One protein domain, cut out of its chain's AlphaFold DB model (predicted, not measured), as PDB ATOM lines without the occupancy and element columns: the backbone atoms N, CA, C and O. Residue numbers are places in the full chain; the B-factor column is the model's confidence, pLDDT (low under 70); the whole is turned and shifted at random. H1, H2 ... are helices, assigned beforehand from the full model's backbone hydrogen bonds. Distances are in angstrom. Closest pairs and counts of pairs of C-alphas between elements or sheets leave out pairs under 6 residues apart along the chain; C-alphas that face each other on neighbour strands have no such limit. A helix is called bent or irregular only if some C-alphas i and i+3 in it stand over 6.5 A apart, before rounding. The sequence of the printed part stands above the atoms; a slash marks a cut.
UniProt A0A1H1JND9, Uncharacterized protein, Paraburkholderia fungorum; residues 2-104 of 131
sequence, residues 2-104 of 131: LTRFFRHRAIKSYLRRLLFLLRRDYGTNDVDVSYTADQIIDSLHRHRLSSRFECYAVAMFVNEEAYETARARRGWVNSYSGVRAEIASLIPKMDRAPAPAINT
ATOM      1  N   LEU A   2     148.218 188.946 136.308       59.03
ATOM      2  CA  LEU A   2     147.488 189.073 137.589       59.03
ATOM      3  C   LEU A   2     147.279 187.754 138.364       59.03
ATOM      4  O   LEU A   2     147.278 187.742 139.592       59.03
ATOM      5  N   THR A   3     147.157 186.625 137.664       68.06
ATOM      6  CA  THR A   3     146.933 185.298 138.267       68.06
ATOM      7  C   THR A   3     148.061 184.862 139.201       68.06
ATOM      8  O   THR A   3     147.790 184.197 140.199       68.06
ATOM      9  N   ARG A   4     149.304 185.280 138.932       74.69
ATOM     10  CA  ARG A   4     150.471 184.971 139.771       74.69
ATOM     11  C   ARG A   4     150.418 185.708 141.113       74.69
ATOM     12  O   ARG A   4     150.719 185.112 142.143       74.69
ATOM     13  N   PHE A   5     149.968 186.965 141.116       75.00
ATOM     14  CA  PHE A   5     149.811 187.764 142.336       75.00
ATOM     15  C   PHE A   5     148.710 187.212 143.248       75.00
ATOM     16  O   PHE A   5     148.942 187.017 144.442       75.00
ATOM     17  N   PHE A   6     147.535 186.898 142.691       78.88
ATOM     18  CA  PHE A   6     146.435 186.308 143.467       78.88
ATOM     19  C   PHE A   6     146.787 184.922 144.011       78.88
ATOM     20  O   PHE A   6     146.501 184.631 145.172       78.88
ATOM     21  N   ARG A   7     147.475 184.102 143.208       82.81
ATOM     22  CA  ARG A   7     147.983 182.790 143.621       82.81
ATOM     23  C   ARG A   7     148.964 182.912 144.783       82.81
ATOM     24  O   ARG A   7     148.780 182.272 145.810       82.81
ATOM     25  N   HIS A   8     149.960 183.787 144.667       83.19
ATOM     26  CA  HIS A   8     150.942 184.020 145.725       83.19
ATOM     27  C   HIS A   8     150.291 184.496 147.034       83.19
ATOM     28  O   HIS A   8     150.625 184.000 148.112       83.19
ATOM     29  N   ARG A   9     149.314 185.410 146.948       83.38
ATOM     30  CA  ARG A   9     148.543 185.867 148.112       83.38
ATOM     31  C   ARG A   9     147.754 184.724 148.760       83.38
ATOM     32  O   ARG A   9     147.743 184.627 149.984       83.38
ATOM     33  N   ALA A  10     147.125 183.864 147.959       85.19
ATOM     34  CA  ALA A  10     146.369 182.716 148.451       85.19
ATOM     35  C   ALA A  10     147.274 181.695 149.158       85.19
ATOM     36  O   ALA A  10     147.011 181.362 150.310       85.19
ATOM     37  N   ILE A  11     148.390 181.300 148.535       84.44
ATOM     38  CA  ILE A  11     149.357 180.343 149.104       84.44
ATOM     39  C   ILE A  11     149.904 180.847 150.446       84.44
ATOM     40  O   ILE A  11     149.903 180.117 151.437       84.44
ATOM     41  N   LYS A  12     150.291 182.128 150.528       83.00
ATOM     42  CA  LYS A  12     150.712 182.739 151.801       83.00
ATOM     43  C   LYS A  12     149.603 182.737 152.852       83.00
ATOM     44  O   LYS A  12     149.878 182.539 154.035       83.00
ATOM     45  N   SER A  13     148.357 182.968 152.441       84.12
ATOM     46  CA  SER A  13     147.212 182.909 153.351       84.12
ATOM     47  C   SER A  13     146.981 181.494 153.882       84.12
ATOM     48  O   SER A  13     146.669 181.353 155.063       84.12
ATOM     49  N   TYR A  14     147.143 180.460 153.051       85.56
ATOM     50  CA  TYR A  14     147.022 179.068 153.488       85.56
ATOM     51  C   TYR A  14     148.096 178.727 154.516       85.56
ATOM     52  O   TYR A  14     147.760 178.240 155.590       85.56
ATOM     53  N   LEU A  15     149.354 179.091 154.250       80.44
ATOM     54  CA  LEU A  15     150.460 178.851 155.179       80.44
ATOM     55  C   LEU A  15     150.188 179.440 156.572       80.44
ATOM     56  O   LEU A  15     150.419 178.789 157.583       80.44
ATOM     57  N   ARG A  16     149.683 180.678 156.624       80.44
ATOM     58  CA  ARG A  16     149.459 181.390 157.891       80.44
ATOM     59  C   ARG A  16     148.231 180.908 158.652       80.44
ATOM     60  O   ARG A  16     148.228 180.947 159.875       80.44
ATOM     61  N   ARG A  17     147.157 180.556 157.940       84.00
ATOM     62  CA  ARG A  17     145.830 180.381 158.551       84.00
ATOM     63  C   ARG A  17     145.347 178.944 158.526       84.00
ATOM     64  O   ARG A  17     144.707 178.522 159.479       84.00
ATOM     65  N   LEU A  18     145.620 178.199 157.458       83.56
ATOM     66  CA  LEU A  18     144.959 176.917 157.222       83.56
ATOM     67  C   LEU A  18     145.351 175.871 158.262       83.56
ATOM     68  O   LEU A  18     144.473 175.186 158.762       83.56
ATOM     69  N   LEU A  19     146.620 175.827 158.676       79.75
ATOM     70  CA  LEU A  19     147.059 174.914 159.734       79.75
ATOM     71  C   LEU A  19     146.332 175.176 161.063       79.75
ATOM     72  O   LEU A  19     145.840 174.251 161.698       79.75
ATOM     73  N   PHE A  20     146.215 176.445 161.466       82.94
ATOM     74  CA  PHE A  20     145.481 176.823 162.676       82.94
ATOM     75  C   PHE A  20     143.994 176.449 162.581       82.94
ATOM     76  O   PHE A  20     143.411 175.947 163.538       82.94
ATOM     77  N   LEU A  21     143.386 176.662 161.414       86.75
ATOM     78  CA  LEU A  21     141.983 176.334 161.176       86.75
ATOM     79  C   LEU A  21     141.733 174.823 161.174       86.75
ATOM     80  O   LEU A  21     140.753 174.388 161.763       86.75
ATOM     81  N   LEU A  22     142.631 174.033 160.585       85.75
ATOM     82  CA  LEU A  22     142.546 172.573 160.583       85.75
ATOM     83  C   LEU A  22     142.658 172.000 161.996       85.75
ATOM     84  O   LEU A  22     141.862 171.147 162.375       85.75
ATOM     85  N   ARG A  23     143.581 172.534 162.805       83.81
ATOM     86  CA  ARG A  23     143.687 172.186 164.229       83.81
ATOM     87  C   ARG A  23     142.422 172.534 165.002       83.81
ATOM     88  O   ARG A  23     141.996 171.765 165.852       83.81
ATOM     89  N   ARG A  24     141.807 173.678 164.701       84.38
ATOM     90  CA  ARG A  24     140.549 174.089 165.331       84.38
ATOM     91  C   ARG A  24     139.370 173.202 164.921       84.38
ATOM     92  O   ARG A  24     138.524 172.913 165.754       84.38
ATOM     93  N   ASP A  25     139.303 172.813 163.652       85.75
ATOM     94  CA  ASP A  25     138.168 172.082 163.084       85.75
ATOM     95  C   ASP A  25     138.212 170.574 163.373       85.75
ATOM     96  O   ASP A  25     137.162 169.956 163.524       85.75
ATOM     97  N   TYR A  26     139.410 169.987 163.408       84.12
ATOM     98  CA  TYR A  26     139.610 168.534 163.470       84.12
ATOM     99  C   TYR A  26     140.506 168.088 164.634       84.12
ATOM    100  O   TYR A  26     140.714 166.891 164.816       84.12
ATOM    101  N   GLY A  27     141.019 169.031 165.427       76.75
ATOM    102  CA  GLY A  27     141.895 168.762 166.562       76.75
ATOM    103  C   GLY A  27     143.378 168.608 166.203       76.75
ATOM    104  O   GLY A  27     143.801 168.662 165.041       76.75
ATOM    105  N   THR A  28     144.179 168.431 167.252       67.81
ATOM    106  CA  THR A  28     145.587 168.022 167.216       67.81
ATOM    107  C   THR A  28     145.696 166.651 167.870       67.81
ATOM    108  O   THR A  28     145.419 166.540 169.057       67.81
ATOM    109  N   ASN A  29     146.108 165.628 167.123       52.97
ATOM    110  CA  ASN A  29     146.511 164.353 167.713       52.97
ATOM    111  C   ASN A  29     148.042 164.344 167.783       52.97
ATOM    112  O   ASN A  29     148.697 164.454 166.750       52.97
ATOM    113  N   ASP A  30     148.593 164.263 168.991       50.31
ATOM    114  CA  ASP A  30     149.984 164.563 169.380       50.31
ATOM    115  C   ASP A  30     151.126 163.781 168.689       50.31
ATOM    116  O   ASP A  30     152.268 163.888 169.127       50.31
ATOM    117  N   VAL A  31     150.892 163.014 167.616       51.56
ATOM    118  CA  VAL A  31     151.941 162.138 167.053       51.56
ATOM    119  C   VAL A  31     152.138 162.246 165.539       51.56
ATOM    120  O   VAL A  31     153.281 162.294 165.118       51.56
ATOM    121  N   ASP A  32     151.100 162.365 164.709       55.28
ATOM    122  CA  ASP A  32     151.277 162.484 163.246       55.28
ATOM    123  C   ASP A  32     149.969 162.942 162.579       55.28
ATOM    124  O   ASP A  32     149.218 162.156 161.996       55.28
ATOM    125  N   VAL A  33     149.627 164.231 162.697       59.56
ATOM    126  CA  VAL A  33     148.401 164.740 162.061       59.56
ATOM    127  C   VAL A  33     148.618 164.906 160.560       59.56
ATOM    128  O   VAL A  33     149.085 165.943 160.083       59.56
ATOM    129  N   SER A  34     148.244 163.872 159.814       69.44
ATOM    130  CA  SER A  34     147.995 163.949 158.379       69.44
ATOM    131  C   SER A  34     146.525 164.314 158.157       69.44
ATOM    132  O   SER A  34     145.616 163.533 158.430       69.44
ATOM    133  N   TYR A  35     146.273 165.541 157.699       82.88
ATOM    134  CA  TYR A  35     144.929 165.943 157.285       82.88
ATOM    135  C   TYR A  35     144.637 165.367 155.902       82.88
ATOM    136  O   TYR A  35     145.486 165.392 155.014       82.88
ATOM    137  N   THR A  36     143.424 164.868 155.691       87.12
ATOM    138  CA  THR A  36     143.005 164.405 154.365       87.12
ATOM    139  C   THR A  36     142.774 165.589 153.425       87.12
ATOM    140  O   THR A  36     142.449 166.700 153.854       87.12
ATOM    141  N   ALA A  37     142.886 165.348 152.117       89.12
ATOM    142  CA  ALA A  37     142.598 166.367 151.109       89.12
ATOM    143  C   ALA A  37     141.185 166.959 151.263       89.12
ATOM    144  O   ALA A  37     141.008 168.161 151.078       89.12
ATOM    145  N   ASP A  38     140.195 166.147 151.644       90.00
ATOM    146  CA  ASP A  38     138.828 166.633 151.857       90.00
ATOM    147  C   ASP A  38     138.718 167.512 153.095       90.00
ATOM    148  O   ASP A  38     138.150 168.590 152.996       90.00
ATOM    149  N   GLN A  39     139.352 167.149 154.214       89.81
ATOM    150  CA  GLN A  39     139.390 168.011 155.402       89.81
ATOM    151  C   GLN A  39     140.023 169.374 155.102       89.81
ATOM    152  O   GLN A  39     139.527 170.412 155.537       89.81
ATOM    153  N   ILE A  40     141.101 169.386 154.315       89.56
ATOM    154  CA  ILE A  40     141.773 170.620 153.889       89.56
ATOM    155  C   ILE A  40     140.829 171.493 153.061       89.56
ATOM    156  O   ILE A  40     140.726 172.697 153.305       89.56
ATOM    157  N   ILE A  41     140.130 170.898 152.097       91.00
ATOM    158  CA  ILE A  41     139.226 171.632 151.212       91.00
ATOM    159  C   ILE A  41     137.976 172.100 151.962       91.00
ATOM    160  O   ILE A  41     137.588 173.263 151.835       91.00
ATOM    161  N   ASP A  42     137.401 171.256 152.807       91.81
ATOM    162  CA  ASP A  42     136.255 171.604 153.638       91.81
ATOM    163  C   ASP A  42     136.588 172.777 154.563       91.81
ATOM    164  O   ASP A  42     135.810 173.730 154.647       91.81
ATOM    165  N   SER A  43     137.769 172.788 155.193       90.31
ATOM    166  CA  SER A  43     138.224 173.938 155.982       90.31
ATOM    167  C   SER A  43     138.422 175.196 155.133       90.31
ATOM    168  O   SER A  43     138.101 176.295 155.596       90.31
ATOM    169  N   LEU A  44     138.914 175.090 153.892       90.62
ATOM    170  CA  LEU A  44     139.010 176.253 152.999       90.62
ATOM    171  C   LEU A  44     137.634 176.881 152.759       90.62
ATOM    172  O   LEU A  44     137.491 178.102 152.860       90.62
ATOM    173  N   HIS A  45     136.632 176.049 152.479       90.31
ATOM    174  CA  HIS A  45     135.265 176.484 152.194       90.31
ATOM    175  C   HIS A  45     134.600 177.054 153.444       90.31
ATOM    176  O   HIS A  45     134.095 178.179 153.423       90.31
ATOM    177  N   ARG A  46     134.682 176.322 154.559       90.56
ATOM    178  CA  ARG A  46     134.107 176.695 155.857       90.56
ATOM    179  C   ARG A  46     134.605 178.055 156.338       90.56
ATOM    180  O   ARG A  46     133.818 178.860 156.827       90.56
ATOM    181  N   HIS A  47     135.893 178.343 156.147       89.38
ATOM    182  CA  HIS A  47     136.516 179.594 156.598       89.38
ATOM    183  C   HIS A  47     136.645 180.655 155.506       89.38
ATOM    184  O   HIS A  47     137.334 181.660 155.709       89.38
ATOM    185  N   ARG A  48     135.978 180.456 154.358       87.75
ATOM    186  CA  ARG A  48     135.954 181.384 153.215       87.75
ATOM    187  C   ARG A  48     137.355 181.800 152.753       87.75
ATOM    188  O   ARG A  48     137.586 182.942 152.346       87.75
ATOM    189  N   LEU A  49     138.310 180.879 152.839       86.19
ATOM    190  CA  LEU A  49     139.594 181.033 152.176       86.19
ATOM    191  C   LEU A  49     139.402 180.802 150.675       86.19
ATOM    192  O   LEU A  49     138.435 180.186 150.239       86.19
ATOM    193  N   SER A  50     140.317 181.331 149.863       85.44
ATOM    194  CA  SER A  50     140.227 181.178 148.409       85.44
ATOM    195  C   SER A  50     140.161 179.691 148.037       85.44
ATOM    196  O   SER A  50     141.127 178.976 148.262       85.44
ATOM    197  N   SER A  51     139.075 179.232 147.425       82.94
ATOM    198  CA  SER A  51     138.928 177.869 146.882       82.94
ATOM    199  C   SER A  51     139.573 177.712 145.499       82.94
ATOM    200  O   SER A  51     139.946 176.627 145.066       82.94
ATOM    201  N   ARG A  52     139.821 178.830 144.806       86.56
ATOM    202  CA  ARG A  52     140.388 178.850 143.444       86.56
ATOM    203  C   ARG A  52     141.752 178.157 143.306       86.56
ATOM    204  O   ARG A  52     142.155 177.826 142.195       86.56
ATOM    205  N   PHE A  53     142.477 177.980 144.408       88.81
ATOM    206  CA  PHE A  53     143.814 177.387 144.442       88.81
ATOM    207  C   PHE A  53     143.889 176.213 145.436       88.81
ATOM    208  O   PHE A  53     144.933 175.988 146.040       88.81
ATOM    209  N   GLU A  54     142.791 175.465 145.599       90.75
ATOM    210  CA  GLU A  54     142.692 174.279 146.473       90.75
ATOM    211  C   GLU A  54     143.820 173.266 146.271       90.75
ATOM    212  O   GLU A  54     144.384 172.785 147.248       90.75
ATOM    213  N   CYS A  55     144.206 172.996 145.022       90.81
ATOM    214  CA  CYS A  55     145.313 172.094 144.703       90.81
ATOM    215  C   CYS A  55     146.626 172.511 145.390       90.81
ATOM    216  O   CYS A  55     147.359 171.665 145.894       90.81
ATOM    217  N   TYR A  56     146.897 173.813 145.512       90.31
ATOM    218  CA  TYR A  56     148.082 174.305 146.217       90.31
ATOM    219  C   TYR A  56     147.983 174.066 147.717       90.31
ATOM    220  O   TYR A  56     148.961 173.653 148.325       90.31
ATOM    221  N   ALA A  57     146.815 174.305 148.312       89.31
ATOM    222  CA  ALA A  57     146.608 174.030 149.726       89.31
ATOM    223  C   ALA A  57     146.786 172.538 150.026       89.31
ATOM    224  O   ALA A  57     147.516 172.187 150.943       89.31
ATOM    225  N   VAL A  58     146.194 171.654 149.221       90.31
ATOM    226  CA  VAL A  58     146.326 170.206 149.424       90.31
ATOM    227  C   VAL A  58     147.784 169.763 149.283       90.31
ATOM    228  O   VAL A  58     148.303 169.142 150.203       90.31
ATOM    229  N   ALA A  59     148.500 170.187 148.236       89.12
ATOM    230  CA  ALA A  59     149.922 169.862 148.055       89.12
ATOM    231  C   ALA A  59     150.849 170.379 149.178       89.12
ATOM    232  O   ALA A  59     151.995 169.937 149.298       89.12
ATOM    233  N   MET A  60     150.397 171.341 149.992       84.88
ATOM    234  CA  MET A  60     151.155 171.799 151.158       84.88
ATOM    235  C   MET A  60     151.047 170.826 152.333       84.88
ATOM    236  O   MET A  60     152.039 170.637 153.026       84.88
ATOM    237  N   PHE A  61     149.881 170.219 152.556       83.25
ATOM    238  CA  PHE A  61     149.580 169.495 153.798       83.25
ATOM    239  C   PHE A  61     149.462 167.973 153.633       83.25
ATOM    240  O   PHE A  61     149.423 167.270 154.639       83.25
ATOM    241  N   VAL A  62     149.421 167.453 152.400       85.25
ATOM    242  CA  VAL A  62     149.346 166.005 152.127       85.25
ATOM    243  C   VAL A  62     150.532 165.520 151.299       85.25
ATOM    244  O   VAL A  62     151.153 166.297 150.572       85.25
ATOM    245  N   ASN A  63     150.847 164.230 151.411       86.12
ATOM    246  CA  ASN A  63     151.892 163.587 150.617       86.12
ATOM    247  C   ASN A  63     151.485 163.428 149.134       86.12
ATOM    248  O   ASN A  63     150.340 163.667 148.752       86.12
ATOM    249  N   GLU A  64     152.437 163.026 148.292       88.62
ATOM    250  CA  GLU A  64     152.226 162.874 146.846       88.62
ATOM    251  C   GLU A  64     151.089 161.903 146.506       88.62
ATOM    252  O   GLU A  64     150.223 162.226 145.698       88.62
ATOM    253  N   GLU A  65     151.040 160.751 147.172       88.69
ATOM    254  CA  GLU A  65     150.026 159.719 146.936       88.69
ATOM    255  C   GLU A  65     148.601 160.223 147.225       88.69
ATOM    256  O   GLU A  65     147.690 160.093 146.397       88.69
ATOM    257  N   ALA A  66     148.406 160.873 148.375       87.06
ATOM    258  CA  ALA A  66     147.125 161.461 148.750       87.06
ATOM    259  C   ALA A  66     146.746 162.631 147.832       87.06
ATOM    260  O   ALA A  66     145.565 162.824 147.523       87.06
ATOM    261  N   TYR A  67     147.734 163.401 147.365       90.75
ATOM    262  CA  TYR A  67     147.506 164.464 146.396       90.75
ATOM    263  C   TYR A  67     147.042 163.909 145.051       90.75
ATOM    264  O   TYR A  67     146.036 164.382 144.535       90.75
ATOM    265  N   GLU A  68     147.731 162.920 144.480       91.56
ATOM    266  CA  GLU A  68     147.376 162.370 143.168       91.56
ATOM    267  C   GLU A  68     146.003 161.681 143.209       91.56
ATOM    268  O   GLU A  68     145.195 161.848 142.291       91.56
ATOM    269  N   THR A  69     145.664 161.032 144.327       92.62
ATOM    270  CA  THR A  69     144.308 160.508 144.565       92.62
ATOM    271  C   THR A  69     143.262 161.628 144.540       92.62
ATOM    272  O   THR A  69     142.239 161.537 143.852       92.62
ATOM    273  N   ALA A  70     143.515 162.731 145.253       90.69
ATOM    274  CA  ALA A  70     142.618 163.885 145.265       90.69
ATOM    275  C   ALA A  70     142.535 164.573 143.894       90.69
ATOM    276  O   ALA A  70     141.446 164.968 143.472       90.69
ATOM    277  N   ARG A  71     143.661 164.671 143.187       93.19
ATOM    278  CA  ARG A  71     143.793 165.249 141.850       93.19
ATOM    279  C   ARG A  71     142.936 164.493 140.843       93.19
ATOM    280  O   ARG A  71     142.158 165.128 140.133       93.19
ATOM    281  N   ALA A  72     143.036 163.162 140.822       92.75
ATOM    282  CA  ALA A  72     142.238 162.306 139.950       92.75
ATOM    283  C   ALA A  72     140.738 162.469 140.232       92.75
ATOM    284  O   ALA A  72     139.947 162.674 139.315       92.75
ATOM    285  N   ARG A  73     140.350 162.472 141.512       93.25
ATOM    286  CA  ARG A  73     138.949 162.614 141.929       93.25
ATOM    287  C   ARG A  73     138.356 163.993 141.627       93.25
ATOM    288  O   ARG A  73     137.170 164.089 141.330       93.25
ATOM    289  N   ARG A  74     139.150 165.064 141.733       88.62
ATOM    290  CA  ARG A  74     138.690 166.454 141.539       88.62
ATOM    291  C   ARG A  74     138.941 167.002 140.131       88.62
ATOM    292  O   ARG A  74     138.547 168.131 139.851       88.62
ATOM    293  N   GLY A  75     139.590 166.234 139.256       91.38
ATOM    294  CA  GLY A  75     139.891 166.643 137.882       91.38
ATOM    295  C   GLY A  75     140.940 167.755 137.785       91.38
ATOM    296  O   GLY A  75     140.882 168.592 136.885       91.38
ATOM    297  N   TRP A  76     141.890 167.815 138.723       91.25
ATOM    298  CA  TRP A  76     142.955 168.817 138.674       91.25
ATOM    299  C   TRP A  76     144.006 168.466 137.612       91.25
ATOM    300  O   TRP A  76     144.527 167.354 137.543       91.25
ATOM    301  N   VAL A  77     144.373 169.448 136.789       90.81
ATOM    302  CA  VAL A  77     145.312 169.236 135.672       90.81
ATOM    303  C   VAL A  77     146.779 169.179 136.104       90.81
ATOM    304  O   VAL A  77     147.617 168.664 135.370       90.81
ATOM    305  N   ASN A  78     147.107 169.676 137.291       90.19
ATOM    306  CA  ASN A  78     148.475 169.869 137.765       90.19
ATOM    307  C   ASN A  78     148.994 168.686 138.598       90.19
ATOM    308  O   ASN A  78     148.303 168.188 139.483       90.19
ATOM    309  N   SER A  79     150.231 168.264 138.331       91.19
ATOM    310  CA  SER A  79     150.909 167.217 139.101       91.19
ATOM    311  C   SER A  79     151.402 167.726 140.450       91.19
ATOM    312  O   SER A  79     151.687 168.919 140.607       91.19
ATOM    313  N   TYR A  80     151.557 166.808 141.405       88.88
ATOM    314  CA  TYR A  80     152.106 167.115 142.722       88.88
ATOM    315  C   TYR A  80     153.459 167.831 142.625       88.88
ATOM    316  O   TYR A  80     153.633 168.921 143.175       88.88
ATOM    317  N   SER A  81     154.394 167.268 141.855       88.06
ATOM    318  CA  SER A  81     155.738 167.822 141.653       88.06
ATOM    319  C   SER A  81     155.720 169.238 141.071       88.06
ATOM    320  O   SER A  81     156.441 170.112 141.554       88.06
ATOM    321  N   GLY A  82     154.851 169.501 140.090       89.06
ATOM    322  CA  GLY A  82     154.704 170.824 139.483       89.06
ATOM    323  C   GLY A  82     154.185 171.858 140.481       89.06
ATOM    324  O   GLY A  82     154.743 172.947 140.603       89.06
ATOM    325  N   VAL A  83     153.159 171.501 141.256       88.19
ATOM    326  CA  VAL A  83     152.600 172.384 142.290       88.19
ATOM    327  C   VAL A  83     153.610 172.644 143.404       88.19
ATOM    328  O   VAL A  83     153.769 173.790 143.823       88.19
ATOM    329  N   ARG A  84     154.335 171.618 143.860       86.69
ATOM    330  CA  ARG A  84     155.383 171.752 144.882       86.69
ATOM    331  C   ARG A  84     156.525 172.651 144.417       86.69
ATOM    332  O   ARG A  84     156.901 173.551 145.164       86.69
ATOM    333  N   ALA A  85     157.014 172.472 143.190       85.44
ATOM    334  CA  ALA A  85     158.046 173.330 142.607       85.44
ATOM    335  C   ALA A  85     157.576 174.790 142.500       85.44
ATOM    336  O   ALA A  85     158.312 175.719 142.838       85.44
ATOM    337  N   GLU A  86     156.321 175.015 142.102       85.94
ATOM    338  CA  GLU A  86     155.742 176.358 142.090       85.94
ATOM    339  C   GLU A  86     155.670 176.969 143.493       85.94
ATOM    340  O   GLU A  86     156.032 178.135 143.670       85.94
ATOM    341  N   ILE A  87     155.235 176.209 144.501       84.38
ATOM    342  CA  ILE A  87     155.183 176.705 145.880       84.38
ATOM    343  C   ILE A  87     156.592 177.024 146.388       84.38
ATOM    344  O   ILE A  87     156.785 178.096 146.958       84.38
ATOM    345  N   ALA A  88     157.578 176.160 146.129       82.19
ATOM    346  CA  ALA A  88     158.978 176.396 146.479       82.19
ATOM    347  C   ALA A  88     159.526 177.667 145.808       82.19
ATOM    348  O   ALA A  88     160.180 178.478 146.460       82.19
ATOM    349  N   SER A  89     159.173 177.921 144.543       81.69
ATOM    350  CA  SER A  89     159.569 179.152 143.841       81.69
ATOM    351  C   SER A  89     158.985 180.429 144.466       81.69
ATOM    352  O   SER A  89     159.584 181.500 144.390       81.69
ATOM    353  N   LEU A  90     157.802 180.330 145.081       78.94
ATOM    354  CA  LEU A  90     157.109 181.450 145.726       78.94
ATOM    355  C   LEU A  90     157.502 181.606 147.198       78.94
ATOM    356  O   LEU A  90     157.427 182.707 147.749       78.94
ATOM    357  N   ILE A  91     157.889 180.505 147.840       75.50
ATOM    358  CA  ILE A  91     158.262 180.417 149.247       75.50
ATOM    359  C   ILE A  91     159.538 179.559 149.341       75.50
ATOM    360  O   ILE A  91     159.467 178.376 149.673       75.50
ATOM    361  N   PRO A  92     160.725 180.152 149.096       64.62
ATOM    362  CA  PRO A  92     161.991 179.412 149.001       64.62
ATOM    363  C   PRO A  92     162.365 178.618 150.259       64.62
ATOM    364  O   PRO A  92     163.091 177.633 150.192       64.62
ATOM    365  N   LYS A  93     161.849 179.014 151.428       62.66
ATOM    366  CA  LYS A  93     162.084 178.310 152.698       62.66
ATOM    367  C   LYS A  93     161.275 177.003 152.827       62.66
ATOM    368  O   LYS A  93     161.460 176.286 153.804       62.66
ATOM    369  N   MET A  94     160.353 176.698 151.901       59.41
ATOM    370  CA  MET A  94     159.401 175.576 152.020       59.41
ATOM    371  C   MET A  94     159.919 174.273 151.405       59.41
ATOM    372  O   MET A  94     159.405 173.204 151.718       59.41
ATOM    373  N   ASP A  95     160.953 174.359 150.568       51.94
ATOM    374  CA  ASP A  95     161.505 173.236 149.800       51.94
ATOM    375  C   ASP A  95     162.197 172.174 150.675       51.94
ATOM    376  O   ASP A  95     162.320 171.015 150.299       51.94
ATOM    377  N   ARG A  96     162.600 172.541 151.898       49.72
ATOM    378  CA  ARG A  96     163.328 171.646 152.815       49.72
ATOM    379  C   ARG A  96     162.440 170.764 153.696       49.72
ATOM    380  O   ARG A  96     162.975 169.971 154.463       49.72
ATOM    381  N   ALA A  97     161.114 170.897 153.617       53.47
ATOM    382  CA  ALA A  97     160.186 170.144 154.457       53.47
ATOM    383  C   ALA A  97     159.261 169.258 153.599       53.47
ATOM    384  O   ALA A  97     158.534 169.789 152.745       53.47
ATOM    385  N   PRO A  98     159.230 167.924 153.812       54.16
ATOM    386  CA  PRO A  98     158.186 167.087 153.227       54.16
ATOM    387  C   PRO A  98     156.808 167.566 153.718       54.16
ATOM    388  O   PRO A  98     156.698 168.160 154.785       54.16
ATOM    389  N   ALA A  99     155.747 167.354 152.937       54.16
ATOM    390  CA  ALA A  99     154.404 167.866 153.237       54.16
ATOM    391  C   ALA A  99     153.851 167.555 154.655       54.16
ATOM    392  O   ALA A  99     153.189 168.440 155.198       54.16
ATOM    393  N   PRO A 100     154.169 166.428 155.339       52.94
ATOM    394  CA  PRO A 100     153.799 166.283 156.754       52.94
ATOM    395  C   PRO A 100     154.665 167.119 157.722       52.94
ATOM    396  O   PRO A 100     154.226 167.434 158.822       52.94
ATOM    397  N   ALA A 101     155.868 167.550 157.326       49.09
ATOM    398  CA  ALA A 101     156.785 168.326 158.168       49.09
ATOM    399  C   ALA A 101     156.473 169.834 158.220       49.09
ATOM    400  O   ALA A 101     157.065 170.553 159.025       49.09
ATOM    401  N   ILE A 102     155.512 170.334 157.427       53.59
ATOM    402  CA  ILE A 102     154.998 171.713 157.577       53.59
ATOM    403  C   ILE A 102     154.277 171.888 158.935       53.59
ATOM    404  O   ILE A 102     154.120 173.012 159.414       53.59
ATOM    405  N   ASN A 103     153.933 170.783 159.610       46.41
ATOM    406  CA  ASN A 103     153.418 170.763 160.981       46.41
ATOM    407  C   ASN A 103     154.415 171.282 162.035       46.41
ATOM    408  O   ASN A 103     153.995 171.682 163.126       46.41
ATOM    409  N   THR A 104     155.710 171.330 161.721       44.81
ATOM    410  CA  THR A 104     156.754 171.722 162.670       44.81
ATOM    411  C   THR A 104     157.132 173.181 162.458       44.81
ATOM    412  O   THR A 104     158.038 173.453 161.691       44.81
TER     413      THR A 104
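What this domain is: This is residues 2 to 104 of the 131 residues of an uncharacterized protein of Paraburkholderia fungorum (UniProt A0A1H1JND9). A short helix, H3, sits in the core, and the other helices are gathered round it at mostly crossed angles: the long bent H1 along one side, with H2, H4, H5 and the small H6 completing the surround. The printed part has 103 residues with six named helices, H1 to H6 in chain order, and no named strand; the class is all helix. It is compact, with a radius of gyration of the C-alphas of 12.6 A, and rounded, spanning 37 by 29 by 28 A.

Where its parts are: H1, residues 2 to 26, was assigned as one helix by its hydrogen bonds but is bent: C-alphas 16 and 19 are 7.1 A apart. Its arms are H1a, residues 2 to 16, 21.8 A long from C-alpha 2 at (147.488, 189.073, 137.589), and H1b, residues 19 to 26. H2 is residues 37 to 46, 14.2 A; H3 residues 54 to 61; H4 residues 64 to 74, 15.0 A; H5 residues 80 to 90, 15.5 A. H6, residues 99 to 103, ends at C-alpha 103, (153.418, 170.763, 160.981).

How they stand to each other: H3 is the hub. H1a only just touches it, 3 pairs of C-alphas within 8 A, with residues 11 to 14 alone; closest are the C-alphas of Tyr 14 and Ala 57, 6.3 A. H2 touches H3 at a steep tilt of 60 degrees, closest C-alphas Ala 37 and Val 58, 5.6 A. H3 and H4 form a helical hairpin, a shallow tilt of 20 degrees, opposite ways; they only just touch, with 3 pairs within 8 A, closest C-alphas Ala 59 and Tyr 67, 6.1 A. H5 touches H3 about perpendicular, 85 degrees, closest C-alphas Tyr 56 and Val 83, 6.3 A. H6 touches H3, closest C-alphas Phe 61 and Ala 99, 5.1 A. H1b touches H2, closest C-alphas Leu 22 and Ser 43, 6.5 A. Every O i to N i+4 pair is within hydrogen-bond range in H1a, H1b, H2, H3, H4 and H5; in H6 0 of 1 is, and 1 of 2 O i to N i+3 pairs.

The domain as a whole: The C-alphas of Leu 2 and Asp 30, the two farthest apart, are 40.2 A apart. The printed part has no cut and no long link. Mean pLDDT of the printed part is 80.0; residues 2 to 3, 28 to 34 and 92 to 104 are under 70.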